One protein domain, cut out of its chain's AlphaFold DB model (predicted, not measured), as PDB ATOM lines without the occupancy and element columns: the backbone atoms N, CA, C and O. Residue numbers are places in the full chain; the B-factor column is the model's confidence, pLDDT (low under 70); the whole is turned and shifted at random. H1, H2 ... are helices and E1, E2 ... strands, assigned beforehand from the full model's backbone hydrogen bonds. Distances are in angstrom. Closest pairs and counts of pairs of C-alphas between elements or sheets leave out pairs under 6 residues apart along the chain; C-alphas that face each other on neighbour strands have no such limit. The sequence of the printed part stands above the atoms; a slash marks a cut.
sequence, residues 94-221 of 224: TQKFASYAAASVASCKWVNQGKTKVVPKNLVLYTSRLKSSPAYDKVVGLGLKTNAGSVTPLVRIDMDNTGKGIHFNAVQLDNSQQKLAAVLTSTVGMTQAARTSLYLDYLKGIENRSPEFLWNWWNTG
ATOM      1  N   THR A  94     257.386 203.379 174.881       95.56
ATOM      2  CA  THR A  94     256.139 204.082 174.546       95.56
ATOM      3  C   THR A  94     254.958 203.153 174.788       95.56
ATOM      4  O   THR A  94     254.909 202.059 174.229       95.56
ATOM      5  N   GLN A  95     253.994 203.582 175.601       97.50
ATOM      6  CA  GLN A  95     252.788 202.810 175.914       97.50
ATOM      7  C   GLN A  95     251.542 203.659 175.680       97.50
ATOM      8  O   GLN A  95     251.524 204.843 176.002       97.50
ATOM      9  N   LYS A  96     250.499 203.057 175.108       97.81
ATOM     10  CA  LYS A  96     249.251 203.745 174.757       97.81
ATOM     11  C   LYS A  96     248.190 203.513 175.826       97.81
ATOM     12  O   LYS A  96     247.958 202.380 176.237       97.81
ATOM     13  N   PHE A  97     247.513 204.583 176.222       98.38
ATOM     14  CA  PHE A  97     246.457 204.580 177.228       98.38
ATOM     15  C   PHE A  97     245.195 205.250 176.690       98.38
ATOM     16  O   PHE A  97     245.251 206.138 175.832       98.38
ATOM     17  N   ALA A  98     244.043 204.809 177.195       97.19
ATOM     18  CA  ALA A  98     242.736 205.301 176.768       97.19
ATOM     19  C   ALA A  98     242.348 206.637 177.425       97.19
ATOM     20  O   ALA A  98     241.495 207.348 176.902       97.19
ATOM     21  N   SER A  99     242.956 206.991 178.563       97.31
ATOM     22  CA  SER A  99     242.583 208.177 179.337       97.31
ATOM     23  C   SER A  99     243.778 208.845 180.014       97.31
ATOM     24  O   SER A  99     244.807 208.213 180.265       97.31
ATOM     25  N   TYR A 100     243.600 210.124 180.359       97.50
ATOM     26  CA  TYR A 100     244.547 210.908 181.154       97.50
ATOM     27  C   TYR A 100     244.891 210.208 182.473       97.50
ATOM     28  O   TYR A 100     246.063 210.016 182.779       97.50
ATOM     29  N   ALA A 101     243.870 209.775 183.223       97.81
ATOM     30  CA  ALA A 101     244.051 209.131 184.522       97.81
ATOM     31  C   ALA A 101     244.835 207.814 184.412       97.81
ATOM     32  O   ALA A 101     245.718 207.548 185.221       97.81
ATOM     33  N   ALA A 102     244.568 206.996 183.387       98.31
ATOM     34  CA  ALA A 102     245.322 205.763 183.177       98.31
ATOM     35  C   ALA A 102     246.796 206.048 182.837       98.31
ATOM     36  O   ALA A 102     247.691 205.408 183.390       98.31
ATOM     37  N   ALA A 103     247.052 207.035 181.970       98.56
ATOM     38  CA  ALA A 103     248.406 207.439 181.596       98.56
ATOM     39  C   ALA A 103     249.193 208.026 182.783       98.56
ATOM     40  O   ALA A 103     250.369 207.695 182.967       98.56
ATOM     41  N   SER A 104     248.552 208.850 183.620       98.56
ATOM     42  CA  SER A 104     249.184 209.442 184.805       98.56
ATOM     43  C   SER A 104     249.532 208.376 185.847       98.56
ATOM     44  O   SER A 104     250.660 208.347 186.341       98.56
ATOM     45  N   VAL A 105     248.613 207.440 186.115       98.62
ATOM     46  CA  VAL A 105     248.833 206.337 187.067       98.62
ATOM     47  C   VAL A 105     249.968 205.436 186.593       98.62
ATOM     48  O   VAL A 105     250.862 205.102 187.373       98.62
ATOM     49  N   ALA A 106     249.979 205.073 185.308       98.44
ATOM     50  CA  ALA A 106     251.057 204.276 184.731       98.44
ATOM     51  C   ALA A 106     252.416 204.982 184.843       98.44
ATOM     52  O   ALA A 106     253.418 204.341 185.160       98.44
ATOM     53  N   SER A 107     252.438 206.302 184.659       98.44
ATOM     54  CA  SER A 107     253.638 207.129 184.798       98.44
ATOM     55  C   SER A 107     254.161 207.151 186.233       98.44
ATOM     56  O   SER A 107     255.335 206.864 186.458       98.44
ATOM     57  N   CYS A 108     253.304 207.394 187.226       97.94
ATOM     58  CA  CYS A 108     253.692 207.328 188.638       97.94
ATOM     59  C   CYS A 108     254.165 205.924 189.045       97.94
ATOM     60  O   CYS A 108     255.166 205.787 189.756       97.94
ATOM     61  N   LYS A 109     253.502 204.871 188.546       97.19
ATOM     62  CA  LYS A 109     253.934 203.483 188.751       97.19
ATOM     63  C   LYS A 109     255.321 203.245 188.157       97.19
ATOM     64  O   LYS A 109     256.151 202.662 188.844       97.19
ATOM     65  N   TRP A 110     255.578 203.710 186.933       96.88
ATOM     66  CA  TRP A 110     256.878 203.594 186.265       96.88
ATOM     67  C   TRP A 110     258.000 204.225 187.082       96.88
ATOM     68  O   TRP A 110     258.997 203.564 187.363       96.88
ATOM     69  N   VAL A 111     257.812 205.470 187.531       95.62
ATOM     70  CA  VAL A 111     258.789 206.178 188.374       95.62
ATOM     71  C   VAL A 111     259.129 205.373 189.636       95.62
ATOM     72  O   VAL A 111     260.287 205.323 190.043       95.62
ATOM     73  N   ASN A 112     258.141 204.679 190.209       94.50
ATOM     74  CA  ASN A 112     258.292 203.833 191.391       94.50
ATOM     75  C   ASN A 112     258.693 202.372 191.109       94.50
ATOM     76  O   ASN A 112     258.738 201.582 192.053       94.50
ATOM     77  N   GLN A 113     258.981 201.964 189.871       91.62
ATOM     78  CA  GLN A 113     259.471 200.603 189.585       91.62
ATOM     79  C   GLN A 113     260.936 200.404 189.988       91.62
ATOM     80  O   GLN A 113     261.316 199.286 190.330       91.62
ATOM     81  N   GLY A 114     261.726 201.481 190.002       84.31
ATOM     82  CA  GLY A 114     263.118 201.471 190.451       84.31
ATOM     83  C   GLY A 114     263.279 201.088 191.925       84.31
ATOM     84  O   GLY A 114     262.307 200.968 192.678       84.31
ATOM     85  N   LYS A 115     264.520 200.899 192.372       89.00
ATOM     86  CA  LYS A 115     264.843 200.587 193.774       89.00
ATOM     87  C   LYS A 115     264.469 201.749 194.690       89.00
ATOM     88  O   LYS A 115     263.893 201.539 195.755       89.00
ATOM     89  N   THR A 116     264.752 202.970 194.245       91.00
ATOM     90  CA  THR A 116     264.407 204.193 194.973       91.00
ATOM     91  C   THR A 116     262.960 204.584 194.704       91.00
ATOM     92  O   THR A 116     262.534 204.672 193.554       91.00
ATOM     93  N   LYS A 117     262.201 204.837 195.774       92.94
ATOM     94  CA  LYS A 117     260.796 205.254 195.699       92.94
ATOM     95  C   LYS A 117     260.657 206.758 195.876       92.94
ATOM     96  O   LYS A 117     261.455 207.394 196.568       92.94
ATOM     97  N   VAL A 118     259.617 207.320 195.270       94.50
ATOM     98  CA  VAL A 118     259.259 208.725 195.455       94.50
ATOM     99  C   VAL A 118     258.788 208.962 196.882       94.50
ATOM    100  O   VAL A 118     257.926 208.255 197.398       94.50
ATOM    101  N   VAL A 119     259.324 210.018 197.487       95.25
ATOM    102  CA  VAL A 119     258.858 210.565 198.757       95.25
ATOM    103  C   VAL A 119     258.119 211.872 198.436       95.25
ATOM    104  O   VAL A 119     258.788 212.846 198.091       95.25
ATOM    105  N   PRO A 120     256.772 211.926 198.517       95.19
ATOM    106  CA  PRO A 120     255.987 213.044 197.975       95.19
ATOM    107  C   PRO A 120     256.379 214.425 198.507       95.19
ATOM    108  O   PRO A 120     256.485 215.361 197.729       95.19
ATOM    109  N   LYS A 121     256.707 214.528 199.801       96.62
ATOM    110  CA  LYS A 121     257.169 215.771 200.452       96.62
ATOM    111  C   LYS A 121     258.475 216.359 199.890       96.62
ATOM    112  O   LYS A 121     258.837 217.478 200.224       96.62
ATOM    113  N   ASN A 122     259.225 215.588 199.102       96.12
ATOM    114  CA  ASN A 122     260.467 216.044 198.475       96.12
ATOM    115  C   ASN A 122     260.242 216.511 197.029       96.12
ATOM    116  O   ASN A 122     261.187 216.958 196.374       96.12
ATOM    117  N   LEU A 123     259.025 216.349 196.505       97.69
ATOM    118  CA  LEU A 123     258.690 216.762 195.155       97.69
ATOM    119  C   LEU A 123     258.556 218.277 195.078       97.69
ATOM    120  O   LEU A 123     258.092 218.943 195.998       97.69
ATOM    121  N   VAL A 124     258.919 218.809 193.922       98.12
ATOM    122  CA  VAL A 124     258.708 220.208 193.561       98.12
ATOM    123  C   VAL A 124     258.009 220.282 192.210       98.12
ATOM    124  O   VAL A 124     258.097 219.349 191.404       98.12
ATOM    125  N   LEU A 125     257.325 221.395 191.951       98.12
ATOM    126  CA  LEU A 125     256.741 221.659 190.641       98.12
ATOM    127  C   LEU A 125     257.855 221.814 189.597       98.12
ATOM    128  O   LEU A 125     258.884 222.445 189.846       98.12
ATOM    129  N   TYR A 126     257.644 221.231 188.422       97.94
ATOM    130  CA  TYR A 126     258.512 221.386 187.264       97.94
ATOM    131  C   TYR A 126     257.830 222.271 186.224       97.94
ATOM    132  O   TYR A 126     256.764 221.938 185.696       97.94
ATOM    133  N   THR A 127     258.486 223.383 185.911       97.81
ATOM    134  CA  THR A 127     258.061 224.343 184.892       97.81
ATOM    135  C   THR A 127     258.718 224.010 183.555       97.81
ATOM    136  O   THR A 127     259.907 223.679 183.497       97.81
ATOM    137  N   SER A 128     257.955 224.082 182.466       96.81
ATOM    138  CA  SER A 128     258.490 223.912 181.117       96.81
ATOM    139  C   SER A 128     259.520 224.992 180.798       96.81
ATOM    140  O   SER A 128     259.324 226.166 181.093       96.81
ATOM    141  N   ARG A 129     260.608 224.588 180.141       95.50
ATOM    142  CA  ARG A 129     261.727 225.472 179.768       95.50
ATOM    143  C   ARG A 129     261.882 225.643 178.257       95.50
ATOM    144  O   ARG A 129     262.754 226.379 177.803       95.50
ATOM    145  N   LEU A 130     261.082 224.931 177.465       93.00
ATOM    146  CA  LEU A 130     261.197 224.944 176.012       93.00
ATOM    147  C   LEU A 130     260.409 226.127 175.442       93.00
ATOM    148  O   LEU A 130     259.185 226.082 175.417       93.00
ATOM    149  N   LYS A 131     261.111 227.157 174.955       94.94
ATOM    150  CA  LYS A 131     260.500 228.389 174.414       94.94
ATOM    151  C   LYS A 131     259.539 228.162 173.247       94.94
ATOM    152  O   LYS A 131     258.607 228.932 173.075       94.94
ATOM    153  N   SER A 132     259.759 227.120 172.448       91.69
ATOM    154  CA  SER A 132     258.868 226.762 171.338       91.69
ATOM    155  C   SER A 132     257.612 226.002 171.777       91.69
ATOM    156  O   SER A 132     256.733 225.760 170.954       91.69
ATOM    157  N   SER A 133     257.516 225.595 173.048       93.62
ATOM    158  CA  SER A 133     256.342 224.902 173.572       93.62
ATOM    159  C   SER A 133     255.246 225.905 173.943       93.62
ATOM    160  O   SER A 133     255.543 226.901 174.603       93.62
ATOM    161  N   PRO A 134     253.963 225.614 173.653       94.50
ATOM    162  CA  PRO A 134     252.848 226.408 174.178       94.50
ATOM    163  C   PRO A 134     252.780 226.398 175.718       94.50
ATOM    164  O   PRO A 134     252.089 227.220 176.315       94.50
ATOM    165  N   ALA A 135     253.503 225.481 176.370       96.88
ATOM    166  CA  ALA A 135     253.621 225.403 177.819       96.88
ATOM    167  C   ALA A 135     254.795 226.196 178.406       96.88
ATOM    168  O   ALA A 135     255.066 226.025 179.590       96.88
ATOM    169  N   TYR A 136     255.535 226.987 177.621       97.19
ATOM    170  CA  TYR A 136     256.684 227.745 178.126       97.19
ATOM    171  C   TYR A 136     256.321 228.556 179.385       97.19
ATOM    172  O   TYR A 136     255.269 229.193 179.433       97.19
ATOM    173  N   ASP A 137     257.167 228.461 180.416       97.50
ATOM    174  CA  ASP A 137     256.972 229.056 181.747       97.50
ATOM    175  C   ASP A 137     255.707 228.598 182.511       97.50
ATOM    176  O   ASP A 137     255.337 229.186 183.525       97.50
ATOM    177  N   LYS A 138     255.070 227.492 182.098       97.94
ATOM    178  CA  LYS A 138     253.954 226.857 182.825       97.94
ATOM    179  C   LYS A 138     254.403 225.613 183.580       97.94
ATOM    180  O   LYS A 138     255.310 224.899 183.147       97.94
ATOM    181  N   VAL A 139     253.737 225.325 184.696       98.12
ATOM    182  CA  VAL A 139     253.892 224.049 185.409       98.12
ATOM    183  C   VAL A 139     253.397 222.928 184.500       98.12
ATOM    184  O   VAL A 139     252.268 222.966 184.026       98.12
ATOM    185  N   VAL A 140     254.251 221.936 184.253       98.38
ATOM    186  CA  VAL A 140     253.932 220.760 183.424       98.38
ATOM    187  C   VAL A 140     254.155 219.449 184.165       98.38
ATOM    188  O   VAL A 140     253.905 218.377 183.621       98.38
ATOM    189  N   GLY A 141     254.650 219.488 185.400       98.19
ATOM    190  CA  GLY A 141     254.881 218.258 186.134       98.19
ATOM    191  C   GLY A 141     255.547 218.409 187.478       98.19
ATOM    192  O   GLY A 141     255.509 219.460 188.110       98.19
ATOM    193  N   LEU A 142     256.152 217.306 187.891       98.44
ATOM    194  CA  LEU A 142     256.793 217.111 189.176       98.44
ATOM    195  C   LEU A 142     258.229 216.661 188.961       98.44
ATOM    196  O   LEU A 142     258.541 215.918 188.024       98.44
ATOM    197  N   GLY A 143     259.106 217.087 189.854       97.25
ATOM    198  CA  GLY A 143     260.510 216.727 189.826       97.25
ATOM    199  C   GLY A 143     261.146 216.744 191.203       97.25
ATOM    200  O   GLY A 143     260.484 216.967 192.214       97.25
ATOM    201  N   LEU A 144     262.455 216.523 191.218       96.00
ATOM    202  CA  LEU A 144     263.291 216.662 192.403       96.00
ATOM    203  C   LEU A 144     264.272 217.806 192.209       96.00
ATOM    204  O   LEU A 144     264.858 217.966 191.136       96.00
ATOM    205  N   LYS A 145     264.476 218.581 193.271       95.50
ATOM    206  CA  LYS A 145     265.519 219.600 193.301       95.50
ATOM    207  C   LYS A 145     266.874 218.919 193.492       95.50
ATOM    208  O   LYS A 145     267.070 218.141 194.418       95.50
ATOM    209  N   THR A 146     267.799 219.199 192.588       90.69
ATOM    210  CA  THR A 146     269.200 218.779 192.688       90.69
ATOM    211  C   THR A 146     269.950 219.655 193.688       90.69
ATOM    212  O   THR A 146     269.529 220.776 193.983       90.69
ATOM    213  N   ASN A 147     271.112 219.192 194.150       90.44
ATOM    214  CA  ASN A 147     271.993 219.985 195.018       90.44
ATOM    215  C   ASN A 147     272.422 221.312 194.366       90.44
ATOM    216  O   ASN A 147     272.628 222.299 195.060       90.44
ATOM    217  N   ALA A 148     272.488 221.360 193.030       91.62
ATOM    218  CA  ALA A 148     272.768 222.570 192.255       91.62
ATOM    219  C   ALA A 148     271.547 223.505 192.103       91.62
ATOM    220  O   ALA A 148     271.569 224.441 191.311       91.62
ATOM    221  N   GLY A 149     270.435 223.223 192.786       91.19
ATOM    222  CA  GLY A 149     269.215 224.028 192.752       91.19
ATOM    223  C   GLY A 149     268.328 223.825 191.519       91.19
ATOM    224  O   GLY A 149     267.190 224.289 191.520       91.19
ATOM    225  N   SER A 150     268.797 223.095 190.503       92.88
ATOM    226  CA  SER A 150     268.016 222.761 189.304       92.88
ATOM    227  C   SER A 150     266.970 221.686 189.589       92.88
ATOM    228  O   SER A 150     267.233 220.775 190.373       92.88
ATOM    229  N   VAL A 151     265.815 221.740 188.921       95.62
ATOM    230  CA  VAL A 151     264.770 220.711 189.036       95.62
ATOM    231  C   VAL A 151     264.915 219.672 187.925       95.62
ATOM    232  O   VAL A 151     264.843 220.003 186.739       95.62
ATOM    233  N   THR A 152     265.069 218.407 188.311       94.25
ATOM    234  CA  THR A 152     265.046 217.259 187.396       94.25
ATOM    235  C   THR A 152     263.625 216.696 187.336       94.25
ATOM    236  O   THR A 152     263.116 216.267 188.373       94.25
ATOM    237  N   PRO A 153     262.963 216.683 186.164       95.56
ATOM    238  CA  PRO A 153     261.593 216.190 186.045       95.56
ATOM    239  C   PRO A 153     261.525 214.669 186.233       95.56
ATOM    240  O   PRO A 153     262.338 213.942 185.664       95.56
ATOM    241  N   LEU A 154     260.526 214.204 186.985       96.75
ATOM    242  CA  LEU A 154     260.216 212.786 187.192       96.75
ATOM    243  C   LEU A 154     258.980 212.347 186.418       96.75
ATOM    244  O   LEU A 154     259.018 211.313 185.763       96.75
ATOM    245  N   VAL A 155     257.903 213.129 186.494       98.19
ATOM    246  CA  VAL A 155     256.676 212.937 185.714       98.19
ATOM    247  C   VAL A 155     256.279 214.296 185.168       98.19
ATOM    248  O   VAL A 155     256.149 215.247 185.936       98.19
ATOM    249  N   ARG A 156     256.083 214.406 183.858       98.00
ATOM    250  CA  ARG A 156     255.584 215.631 183.226       98.00
ATOM    251  C   ARG A 156     254.629 215.309 182.095       98.00
ATOM    252  O   ARG A 156     254.812 214.299 181.423       98.00
ATOM    253  N   ILE A 157     253.640 216.165 181.881       98.25
ATOM    254  CA  ILE A 157     252.773 216.097 180.713       98.25
ATOM    255  C   ILE A 157     253.365 216.951 179.592       98.25
ATOM    256  O   ILE A 157     253.600 218.149 179.746       98.25
ATOM    257  N   ASP A 158     253.603 216.318 178.454       97.00
ATOM    258  CA  ASP A 158     254.129 216.941 177.250       97.00
ATOM    259  C   ASP A 158     253.144 216.762 176.093       97.00
ATOM    260  O   ASP A 158     252.245 215.915 176.100       97.00
ATOM    261  N   MET A 159     253.347 217.576 175.066       95.50
ATOM    262  CA  MET A 159     252.658 217.467 173.794       95.50
ATOM    263  C   MET A 159     253.696 217.424 172.682       95.50
ATOM    264  O   MET A 159     254.602 218.253 172.624       95.50
ATOM    265  N   ASP A 160     253.525 216.468 171.781       88.94
ATOM    266  CA  ASP A 160     254.330 216.312 170.581       88.94
ATOM    267  C   ASP A 160     253.442 216.367 169.329       88.94
ATOM    268  O   ASP A 160     252.277 215.954 169.345       88.94
ATOM    269  N   ASN A 161     254.012 216.874 168.235       82.12
ATOM    270  CA  ASN A 161     253.388 216.952 166.916       82.12
ATOM    271  C   ASN A 161     253.883 215.875 165.939       82.12
ATOM    272  O   ASN A 161     253.327 215.759 164.852       82.12
ATOM    273  N   THR A 162     254.870 215.067 166.329       77.44
ATOM    274  CA  THR A 162     255.577 214.115 165.457       77.44
ATOM    275  C   THR A 162     255.170 212.647 165.631       77.44
ATOM    276  O   THR A 162     255.655 211.794 164.894       77.44
ATOM    277  N   GLY A 163     254.237 212.330 166.536       83.44
ATOM    278  CA  GLY A 163     253.603 211.004 166.568       83.44
ATOM    279  C   GLY A 163     253.046 210.537 167.911       83.44
ATOM    280  O   GLY A 163     252.312 209.549 167.938       83.44
ATOM    281  N   LYS A 164     253.347 211.219 169.025       93.69
ATOM    282  CA  LYS A 164     252.863 210.810 170.363       93.69
ATOM    283  C   LYS A 164     251.625 211.557 170.849       93.69
ATOM    284  O   LYS A 164     250.982 211.107 171.787       93.69
ATOM    285  N   GLY A 165     251.274 212.686 170.236       96.00
ATOM    286  CA  GLY A 165     250.202 213.538 170.745       96.00
ATOM    287  C   GLY A 165     250.493 214.045 172.165       96.00
ATOM    288  O   GLY A 165     251.637 214.369 172.491       96.00
ATOM    289  N   ILE A 166     249.470 214.114 173.015       98.38
ATOM    290  CA  ILE A 166     249.623 214.410 174.445       98.38
ATOM    291  C   ILE A 166     250.031 213.127 175.168       98.38
ATOM    292  O   ILE A 166     249.441 212.064 174.964       98.38
ATOM    293  N   HIS A 167     251.040 213.222 176.024       98.38
ATOM    294  CA  HIS A 167     251.583 212.076 176.738       98.38
ATOM    295  C   HIS A 167     252.238 212.498 178.050       98.38
ATOM    296  O   HIS A 167     252.680 213.634 178.209       98.38
ATOM    297  N   PHE A 168     252.335 211.562 178.987       98.56
ATOM    298  CA  PHE A 168     253.184 211.730 180.157       98.56
ATOM    299  C   PHE A 168     254.571 211.168 179.876       98.56
ATOM    300  O   PHE A 168     254.698 210.020 179.455       98.56
ATOM    301  N   ASN A 169     255.604 211.956 180.150       98.00
ATOM    302  CA  ASN A 169     256.979 211.494 180.212       98.00
ATOM    303  C   ASN A 169     257.345 211.192 181.664       98.00
ATOM    304  O   ASN A 169     257.235 212.065 182.529       98.00
ATOM    305  N   ALA A 170     257.789 209.963 181.915       97.88
ATOM    306  CA  ALA A 170     258.174 209.469 183.228       97.88
ATOM    307  C   ALA A 170     259.591 208.892 183.222       97.88
ATOM    308  O   ALA A 170     260.008 208.255 182.254       97.88
ATOM    309  N   VAL A 171     260.329 209.102 184.312       95.50
ATOM    310  CA  VAL A 171     261.728 208.678 184.456       95.50
ATOM    311  C   VAL A 171     261.942 208.017 185.818       95.50
ATOM    312  O   VAL A 171     261.496 208.546 186.835       95.50
ATOM    313  N   GLN A 172     262.627 206.870 185.861       92.38
ATOM    314  CA  GLN A 172     262.967 206.218 187.134       92.38
ATOM    315  C   GLN A 172     264.009 207.032 187.917       92.38
ATOM    316  O   GLN A 172     264.956 207.564 187.336       92.38
ATOM    317  N   LEU A 173     263.851 207.117 189.245       86.06
ATOM    318  CA  LEU A 173     264.712 207.948 190.104       86.06
ATOM    319  C   LEU A 173     266.165 207.481 190.113       86.06
ATOM    320  O   LEU A 173     267.084 208.294 190.074       86.06
ATOM    321  N   ASP A 174     266.362 206.175 190.223       86.69
ATOM    322  CA  ASP A 174     267.668 205.529 190.309       86.69
ATOM    323  C   ASP A 174     268.271 205.227 188.933       86.69
ATOM    324  O   ASP A 174     269.450 204.889 188.841       86.69
ATOM    325  N   ASN A 175     267.492 205.374 187.858       87.12
ATOM    326  CA  ASN A 175     267.968 205.190 186.497       87.12
ATOM    327  C   ASN A 175     267.274 206.135 185.510       87.12
ATOM    328  O   ASN A 175     266.263 205.803 184.889       87.12
ATOM    329  N   SER A 176     267.888 207.297 185.283       86.56
ATOM    330  CA  SER A 176     267.349 208.322 184.382       86.56
ATOM    331  C   SER A 176     267.313 207.931 182.899       86.56
ATOM    332  O   SER A 176     266.720 208.639 182.078       86.56
ATOM    333  N   GLN A 177     267.938 206.806 182.539       88.94
ATOM    334  CA  GLN A 177     267.867 206.239 181.194       88.94
ATOM    335  C   GLN A 177     266.573 205.443 180.971       88.94
ATOM    336  O   GLN A 177     266.166 205.272 179.827       88.94
ATOM    337  N   GLN A 178     265.898 205.006 182.041       91.81
ATOM    338  CA  GLN A 178     264.633 204.277 181.958       91.81
ATOM    339  C   GLN A 178     263.469 205.257 181.855       91.81
ATOM    340  O   GLN A 178     262.981 205.801 182.854       91.81
ATOM    341  N   LYS A 179     263.028 205.480 180.618       95.00
ATOM    342  CA  LYS A 179     261.998 206.460 180.277       95.00
ATOM    343  C   LYS A 179     260.732 205.778 179.781       95.00
ATOM    344  O   LYS A 179     260.807 204.792 179.050       95.00
ATOM    345  N   LEU A 180     259.592 206.353 180.136       97.06
ATOM    346  CA  LEU A 180     258.280 205.987 179.622       97.06
ATOM    347  C   LEU A 180     257.605 207.215 179.012       97.06
ATOM    348  O   LEU A 180     257.510 208.244 179.673       97.06
ATOM    349  N   ALA A 181     257.073 207.061 177.803       97.62
ATOM    350  CA  ALA A 181     256.081 207.937 177.200       97.62
ATOM    351  C   ALA A 181     254.703 207.251 177.261       97.62
ATOM    352  O   ALA A 181     254.397 206.356 176.468       97.62
ATOM    353  N   ALA A 182     253.866 207.653 178.217       98.38
ATOM    354  CA  ALA A 182     252.496 207.176 178.379       98.38
ATOM    355  C   ALA A 182     251.530 208.044 177.556       98.38
ATOM    356  O   ALA A 182     251.103 209.120 177.978       98.38
ATOM    357  N   VAL A 183     251.219 207.573 176.353       98.25
ATOM    358  CA  VAL A 183     250.510 208.292 175.291       98.25
ATOM    359  C   VAL A 183     248.997 208.233 175.461       98.25
ATOM    360  O   VAL A 183     248.424 207.150 175.576       98.25
ATOM    361  N   LEU A 184     248.331 209.389 175.385       98.12
ATOM    362  CA  LEU A 184     246.874 209.472 175.319       98.12
ATOM    363  C   LEU A 184     246.427 209.200 173.881       98.12
ATOM    364  O   LEU A 184     246.520 210.063 173.003       98.12
ATOM    365  N   THR A 185     245.912 207.995 173.649       97.00
ATOM    366  CA  THR A 185     245.622 207.461 172.305       97.00
ATOM    367  C   THR A 185     244.704 208.368 171.489       97.00
ATOM    368  O   THR A 185     244.954 208.588 170.306       97.00
ATOM    369  N   SER A 186     243.685 208.947 172.127       96.44
ATOM    370  CA  SER A 186     242.712 209.840 171.484       96.44
ATOM    371  C   SER A 186     243.335 211.108 170.891       96.44
ATOM    372  O   SER A 186     242.732 211.738 170.029       96.44
ATOM    373  N   THR A 187     244.545 211.482 171.313       97.62
ATOM    374  CA  THR A 187     245.183 212.748 170.923       97.62
ATOM    375  C   THR A 187     246.161 212.615 169.756       97.62
ATOM    376  O   THR A 187     246.539 213.620 169.150       97.62
ATOM    377  N   VAL A 188     246.548 211.385 169.396       96.31
ATOM    378  CA  VAL A 188     247.536 211.105 168.338       96.31
ATOM    379  C   VAL A 188     247.035 211.562 166.966       96.31
ATOM    380  O   VAL A 188     247.793 212.157 166.208       96.31
ATOM    381  N   GLY A 189     245.749 211.354 166.673       93.88
ATOM    382  CA  GLY A 189     245.121 211.764 165.409       93.88
ATOM    383  C   GLY A 189     244.560 213.190 165.395       93.88
ATOM    384  O   GLY A 189     244.019 213.614 164.380       93.88
ATOM    385  N   MET A 190     244.647 213.933 166.506       96.19
ATOM    386  CA  MET A 190     244.138 215.308 166.562       96.19
ATOM    387  C   MET A 190     244.965 216.254 165.689       96.19
ATOM    388  O   MET A 190     246.178 216.093 165.559       96.19
ATOM    389  N   THR A 191     244.324 217.303 165.168       95.31
ATOM    390  CA  THR A 191     245.048 218.432 164.570       95.31
ATOM    391  C   THR A 191     245.911 219.122 165.626       95.31
ATOM    392  O   THR A 191     245.596 219.101 166.820       95.31
ATOM    393  N   GLN A 192     246.991 219.778 165.195       95.19
ATOM    394  CA  GLN A 192     247.890 220.488 166.108       95.19
ATOM    395  C   GLN A 192     247.151 221.535 166.958       95.19
ATOM    396  O   GLN A 192     247.395 221.624 168.161       95.19
ATOM    397  N   ALA A 193     246.228 222.298 166.363       95.69
ATOM    398  CA  ALA A 193     245.462 223.321 167.073       95.69
ATOM    399  C   ALA A 193     244.551 222.717 168.158       95.69
ATOM    400  O   ALA A 193     244.608 223.141 169.312       95.69
ATOM    401  N   ALA A 194     243.776 221.677 167.822       96.75
ATOM    402  CA  ALA A 194     242.892 221.006 168.778       96.75
ATOM    403  C   ALA A 194     243.681 220.355 169.923       96.75
ATOM    404  O   ALA A 194     243.327 220.493 171.094       96.75
ATOM    405  N   ARG A 195     244.803 219.703 169.593       97.25
ATOM    406  CA  ARG A 195     245.705 219.103 170.577       97.25
ATOM    407  C   ARG A 195     246.313 220.151 171.506       97.25
ATOM    408  O   ARG A 195     246.358 219.930 172.709       97.25
ATOM    409  N   THR A 196     246.739 221.289 170.959       97.19
ATOM    410  CA  THR A 196     247.295 222.401 171.745       97.19
ATOM    411  C   THR A 196     246.257 222.954 172.715       97.19
ATOM    412  O   THR A 196     246.574 223.134 173.887       97.19
ATOM    413  N   SER A 197     245.014 223.161 172.264       98.00
ATOM    414  CA  SER A 197     243.924 223.616 173.136       98.00
ATOM    415  C   SER A 197     243.692 222.647 174.297       98.00
ATOM    416  O   SER A 197     243.742 223.055 175.453       98.00
ATOM    417  N   LEU A 198     243.529 221.351 174.001       97.88
ATOM    418  CA  LEU A 198     243.318 220.326 175.026       97.88
ATOM    419  C   LEU A 198     244.507 220.219 175.993       97.88
ATOM    420  O   LEU A 198     244.322 220.072 177.200       97.88
ATOM    421  N   TYR A 199     245.732 220.306 175.475       98.06
ATOM    422  CA  TYR A 199     246.939 220.287 176.292       98.06
ATOM    423  C   TYR A 199     246.967 221.460 177.276       98.06
ATOM    424  O   TYR A 199     247.196 221.248 178.463       98.06
ATOM    425  N   LEU A 200     246.672 222.677 176.815       98.12
ATOM    426  CA  LEU A 200     246.595 223.854 177.681       98.12
ATOM    427  C   LEU A 200     245.486 223.732 178.734       98.12
ATOM    428  O   LEU A 200     245.688 224.168 179.866       98.12
ATOM    429  N   ASP A 201     244.355 223.108 178.407       98.12
ATOM    430  CA  ASP A 201     243.296 222.845 179.386       98.12
ATOM    431  C   ASP A 201     243.737 221.852 180.470       98.12
ATOM    432  O   ASP A 201     243.447 222.062 181.650       98.12
ATOM    433  N   TYR A 202     244.525 220.828 180.121       97.81
ATOM    434  CA  TYR A 202     245.166 219.979 181.129       97.81
ATOM    435  C   TYR A 202     246.135 220.761 182.021       97.81
ATOM    436  O   TYR A 202     246.153 220.532 183.232       97.81
ATOM    437  N   LEU A 203     246.899 221.707 181.461       97.88
ATOM    438  CA  LEU A 203     247.815 222.535 182.251       97.88
ATOM    439  C   LEU A 203     247.076 223.440 183.245       97.88
ATOM    440  O   LEU A 203     247.508 223.553 184.389       97.88
ATOM    441  N   LYS A 204     245.928 224.014 182.863       96.56
ATOM    442  CA  LYS A 204     245.071 224.772 183.796       96.56
ATOM    443  C   LYS A 204     244.620 223.915 184.981       96.56
ATOM    444  O   LYS A 204     244.547 224.401 186.103       96.56
ATOM    445  N   GLY A 205     244.337 222.630 184.753       93.25
ATOM    446  CA  GLY A 205     243.916 221.702 185.808       93.25
ATOM    447  C   GLY A 205     244.983 221.443 186.880       93.25
ATOM    448  O   GLY A 205     244.639 221.134 188.024       93.25
ATOM    449  N   ILE A 206     246.263 221.585 186.526       96.00
ATOM    450  CA  ILE A 206     247.397 221.390 187.443       96.00
ATOM    451  C   ILE A 206     247.990 222.701 187.964       96.00
ATOM    452  O   ILE A 206     248.768 222.684 188.919       96.00
ATOM    453  N   GLU A 207     247.626 223.830 187.364       92.44
ATOM    454  CA  GLU A 207     248.040 225.154 187.805       92.44
ATOM    455  C   GLU A 207     247.587 225.411 189.252       92.44
ATOM    456  O   GLU A 207     246.505 224.998 189.673       92.44
ATOM    457  N   ASN A 208     248.440 226.073 190.040       92.88
ATOM    458  CA  ASN A 208     248.193 226.412 191.450       92.88
ATOM    459  C   ASN A 208     247.930 225.216 192.390       92.88
ATOM    460  O   ASN A 208     247.417 225.396 193.496       92.88
ATOM    461  N   ARG A 209     248.284 223.990 191.989       96.19
ATOM    462  CA  ARG A 209     248.229 222.801 192.854       96.19
ATOM    463  C   ARG A 209     249.571 222.556 193.543       96.19
ATOM    464  O   ARG A 209     250.626 222.826 192.973       96.19
ATOM    465  N   SER A 210     249.538 222.007 194.759       97.62
ATOM    466  CA  SER A 210     250.767 221.610 195.455       97.62
ATOM    467  C   SER A 210     251.403 220.366 194.813       97.62
ATOM    468  O   SER A 210     250.687 219.546 194.219       97.62
ATOM    469  N   PRO A 211     252.731 220.176 194.948       98.12
ATOM    470  CA  PRO A 211     253.404 218.966 194.484       98.12
ATOM    471  C   PRO A 211     252.791 217.674 195.039       98.12
ATOM    472  O   PRO A 211     252.603 216.710 194.296       98.12
ATOM    473  N   GLU A 212     252.440 217.655 196.326       97.62
ATOM    474  CA  GLU A 212     251.859 216.495 197.002       97.62
ATOM    475  C   GLU A 212     250.470 216.160 196.461       97.62
ATOM    476  O   GLU A 212     250.165 214.987 196.239       97.62
ATOM    477  N   PHE A 213     249.647 217.182 196.202       97.62
ATOM    478  CA  PHE A 213     248.328 216.996 195.606       97.62
ATOM    479  C   PHE A 213     248.447 216.402 194.202       97.62
ATOM    480  O   PHE A 213     247.803 215.398 193.905       97.62
ATOM    481  N   LEU A 214     249.299 216.982 193.348       98.12
ATOM    482  CA  LEU A 214     249.504 216.479 191.989       98.12
ATOM    483  C   LEU A 214     250.028 215.046 191.997       98.12
ATOM    484  O   LEU A 214     249.555 214.221 191.218       98.12
ATOM    485  N   TRP A 215     250.963 214.729 192.895       98.06
ATOM    486  CA  TRP A 215     251.465 213.371 193.036       98.06
ATOM    487  C   TRP A 215     250.354 212.399 193.431       98.06
ATOM    488  O   TRP A 215     250.195 211.365 192.785       98.06
ATOM    489  N   ASN A 216     249.562 212.727 194.457       97.94
ATOM    490  CA  ASN A 216     248.451 211.887 194.901       97.94
ATOM    491  C   ASN A 216     247.415 211.688 193.787       97.94
ATOM    492  O   ASN A 216     247.012 210.558 193.500       97.94
ATOM    493  N   TRP A 217     247.036 212.775 193.115       97.81
ATOM    494  CA  TRP A 217     246.089 212.731 192.013       97.81
ATOM    495  C   TRP A 217     246.601 211.858 190.869       97.81
ATOM    496  O   TRP A 217     245.905 210.945 190.431       97.81
ATOM    497  N   TRP A 218     247.828 212.075 190.405       98.38
ATOM    498  CA  TRP A 218     248.375 211.314 189.283       98.38
ATOM    499  C   TRP A 218     248.630 209.853 189.630       98.38
ATOM    500  O   TRP A 218     248.386 208.995 188.787       98.38
ATOM    501  N   ASN A 219     249.040 209.561 190.865       97.75
ATOM    502  CA  ASN A 219     249.305 208.204 191.335       97.75
ATOM    503  C   ASN A 219     248.027 207.374 191.531       97.75
ATOM    504  O   ASN A 219     248.067 206.153 191.402       97.75
ATOM    505  N   THR A 220     246.894 208.014 191.832       97.31
ATOM    506  CA  THR A 220     245.608 207.327 192.064       97.31
ATOM    507  C   THR A 220     244.624 207.452 190.899       97.31
ATOM    508  O   THR A 220     243.663 206.689 190.819       97.31
ATOM    509  N   GLY A 221     244.835 208.424 190.010       94.06
ATOM    510  CA  GLY A 221     243.884 208.816 188.973       94.06
ATOM    511  C   GLY A 221     242.668 209.581 189.510       94.06
ATOM    512  O   GLY A 221     241.729 209.812 188.751       94.06
TER     513      GLY A 221
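This is residues 94 to 221 of the 224 residues of an uncharacterized protein of Thanatephorus cucumeris (strain AG1-IA) (UniProt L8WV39). A strongly twisted sheet of six strands makes a wall, and the helices H1, H3 and H4 cover one of its faces: H1 runs along E5 and E6, H3 runs along E3 and E4, and H4 crosses the strands near E3. The opposite face is largely bare, with just the four-residue H2 at its side. The printed part has 128 residues, with four named helices and six named strands in the order E1 H1 E2 E3 E4 E5 E6 H2 H3 H4; the sheet's order is E1 E6 E5 E4 E3 E2, mixed parallel and antiparallel. The class is mixed, helices and strands, and the whole is compact, with a radius of gyration of the C-alphas of 13.7 A and spans of 39 by 27 by 25 A.

Start at the edge strand E1, residues 94 to 97, which is parallel to its neighbour E6, residues 179 to 184, at 32 degrees; look at N 95 and O 181, 2.9 A apart. Next comes H1, residues 100 to 111, on the sheet at a height of 7.4 A, over E6 and E5, residues 166 to 171. On the local plane its line and that of E5 stand at 3 degrees, along the strands; the closest C-alphas of H1 and E6 are those of Ala 103 and Ala 182, 5.2 A apart. Then E2, residues 123 to 127, E3, residues 139 to 145, E4, residues 151 to 159, E5 and E6 form a meander, each strand the antiparallel neighbour of the one before, each such pair a hairpin. Within hydrogen-bond range you find N 126 and O 141 at 2.8 A for E2 and E3, N 142 and O 155 at 2.8 A for E3 and E4, N 169 and O 156 at 2.8 A for E4 and E5, and N 170 and O 180 at 2.8 A for E5 and E6. E4 bends by 80 degrees at residue 154. H2, residues 185 to 188, is on the opposite face from H1, over none of the strands. H3, residues 192 to 206, is on the same face as H1 at a height of 6.9 A, only just over E4 and E3, with 3 of its C-alphas on each; the closest C-alphas of H3 and E3 are those of Val 140 and Leu 203, 6.5 A apart. H4, residues 211 to 220, is on that face too, and H1, H3 and H4 make two layers with the sheet, helices on one face of it. On the local plane H4 stands at 80 degrees to E3, across the strands. H4 touches H1, about perpendicular at 75 degrees, with the C-alphas of Val 105 and Asn 219 closest at 4.7 A. H3 and H4 are close but not clearly touching, while H1 and H3 are apart. In H1, H3 and H4 every O i to N i+4 pair is within hydrogen-bond range; H2 is too short for such a pair.

Find C-alpha 94 at (256.139, 204.082, 174.546), where E1 begins; it is 10.1 A long. H1 measures 16.7 A, E2 12.8 A, E3 14.7 A, E4 19.7 A, E5 16.7 A, E6 16.2 A and H2 5.7 A. H3 starts at C-alpha 192, (247.890, 220.488, 166.108), and runs 21.4 A. H4, 14.2 A long, ends at C-alpha 220, (245.608, 207.327, 192.064).

The two C-alphas farthest apart are those of Asn 147 and Gly 189, at 40.8 A. The printed part has no cut, and its long links are H1 to E2 and E2 to E3, of 11 residues each. The mean pLDDT of the printed part is 95.4, and no printed residue is under 70.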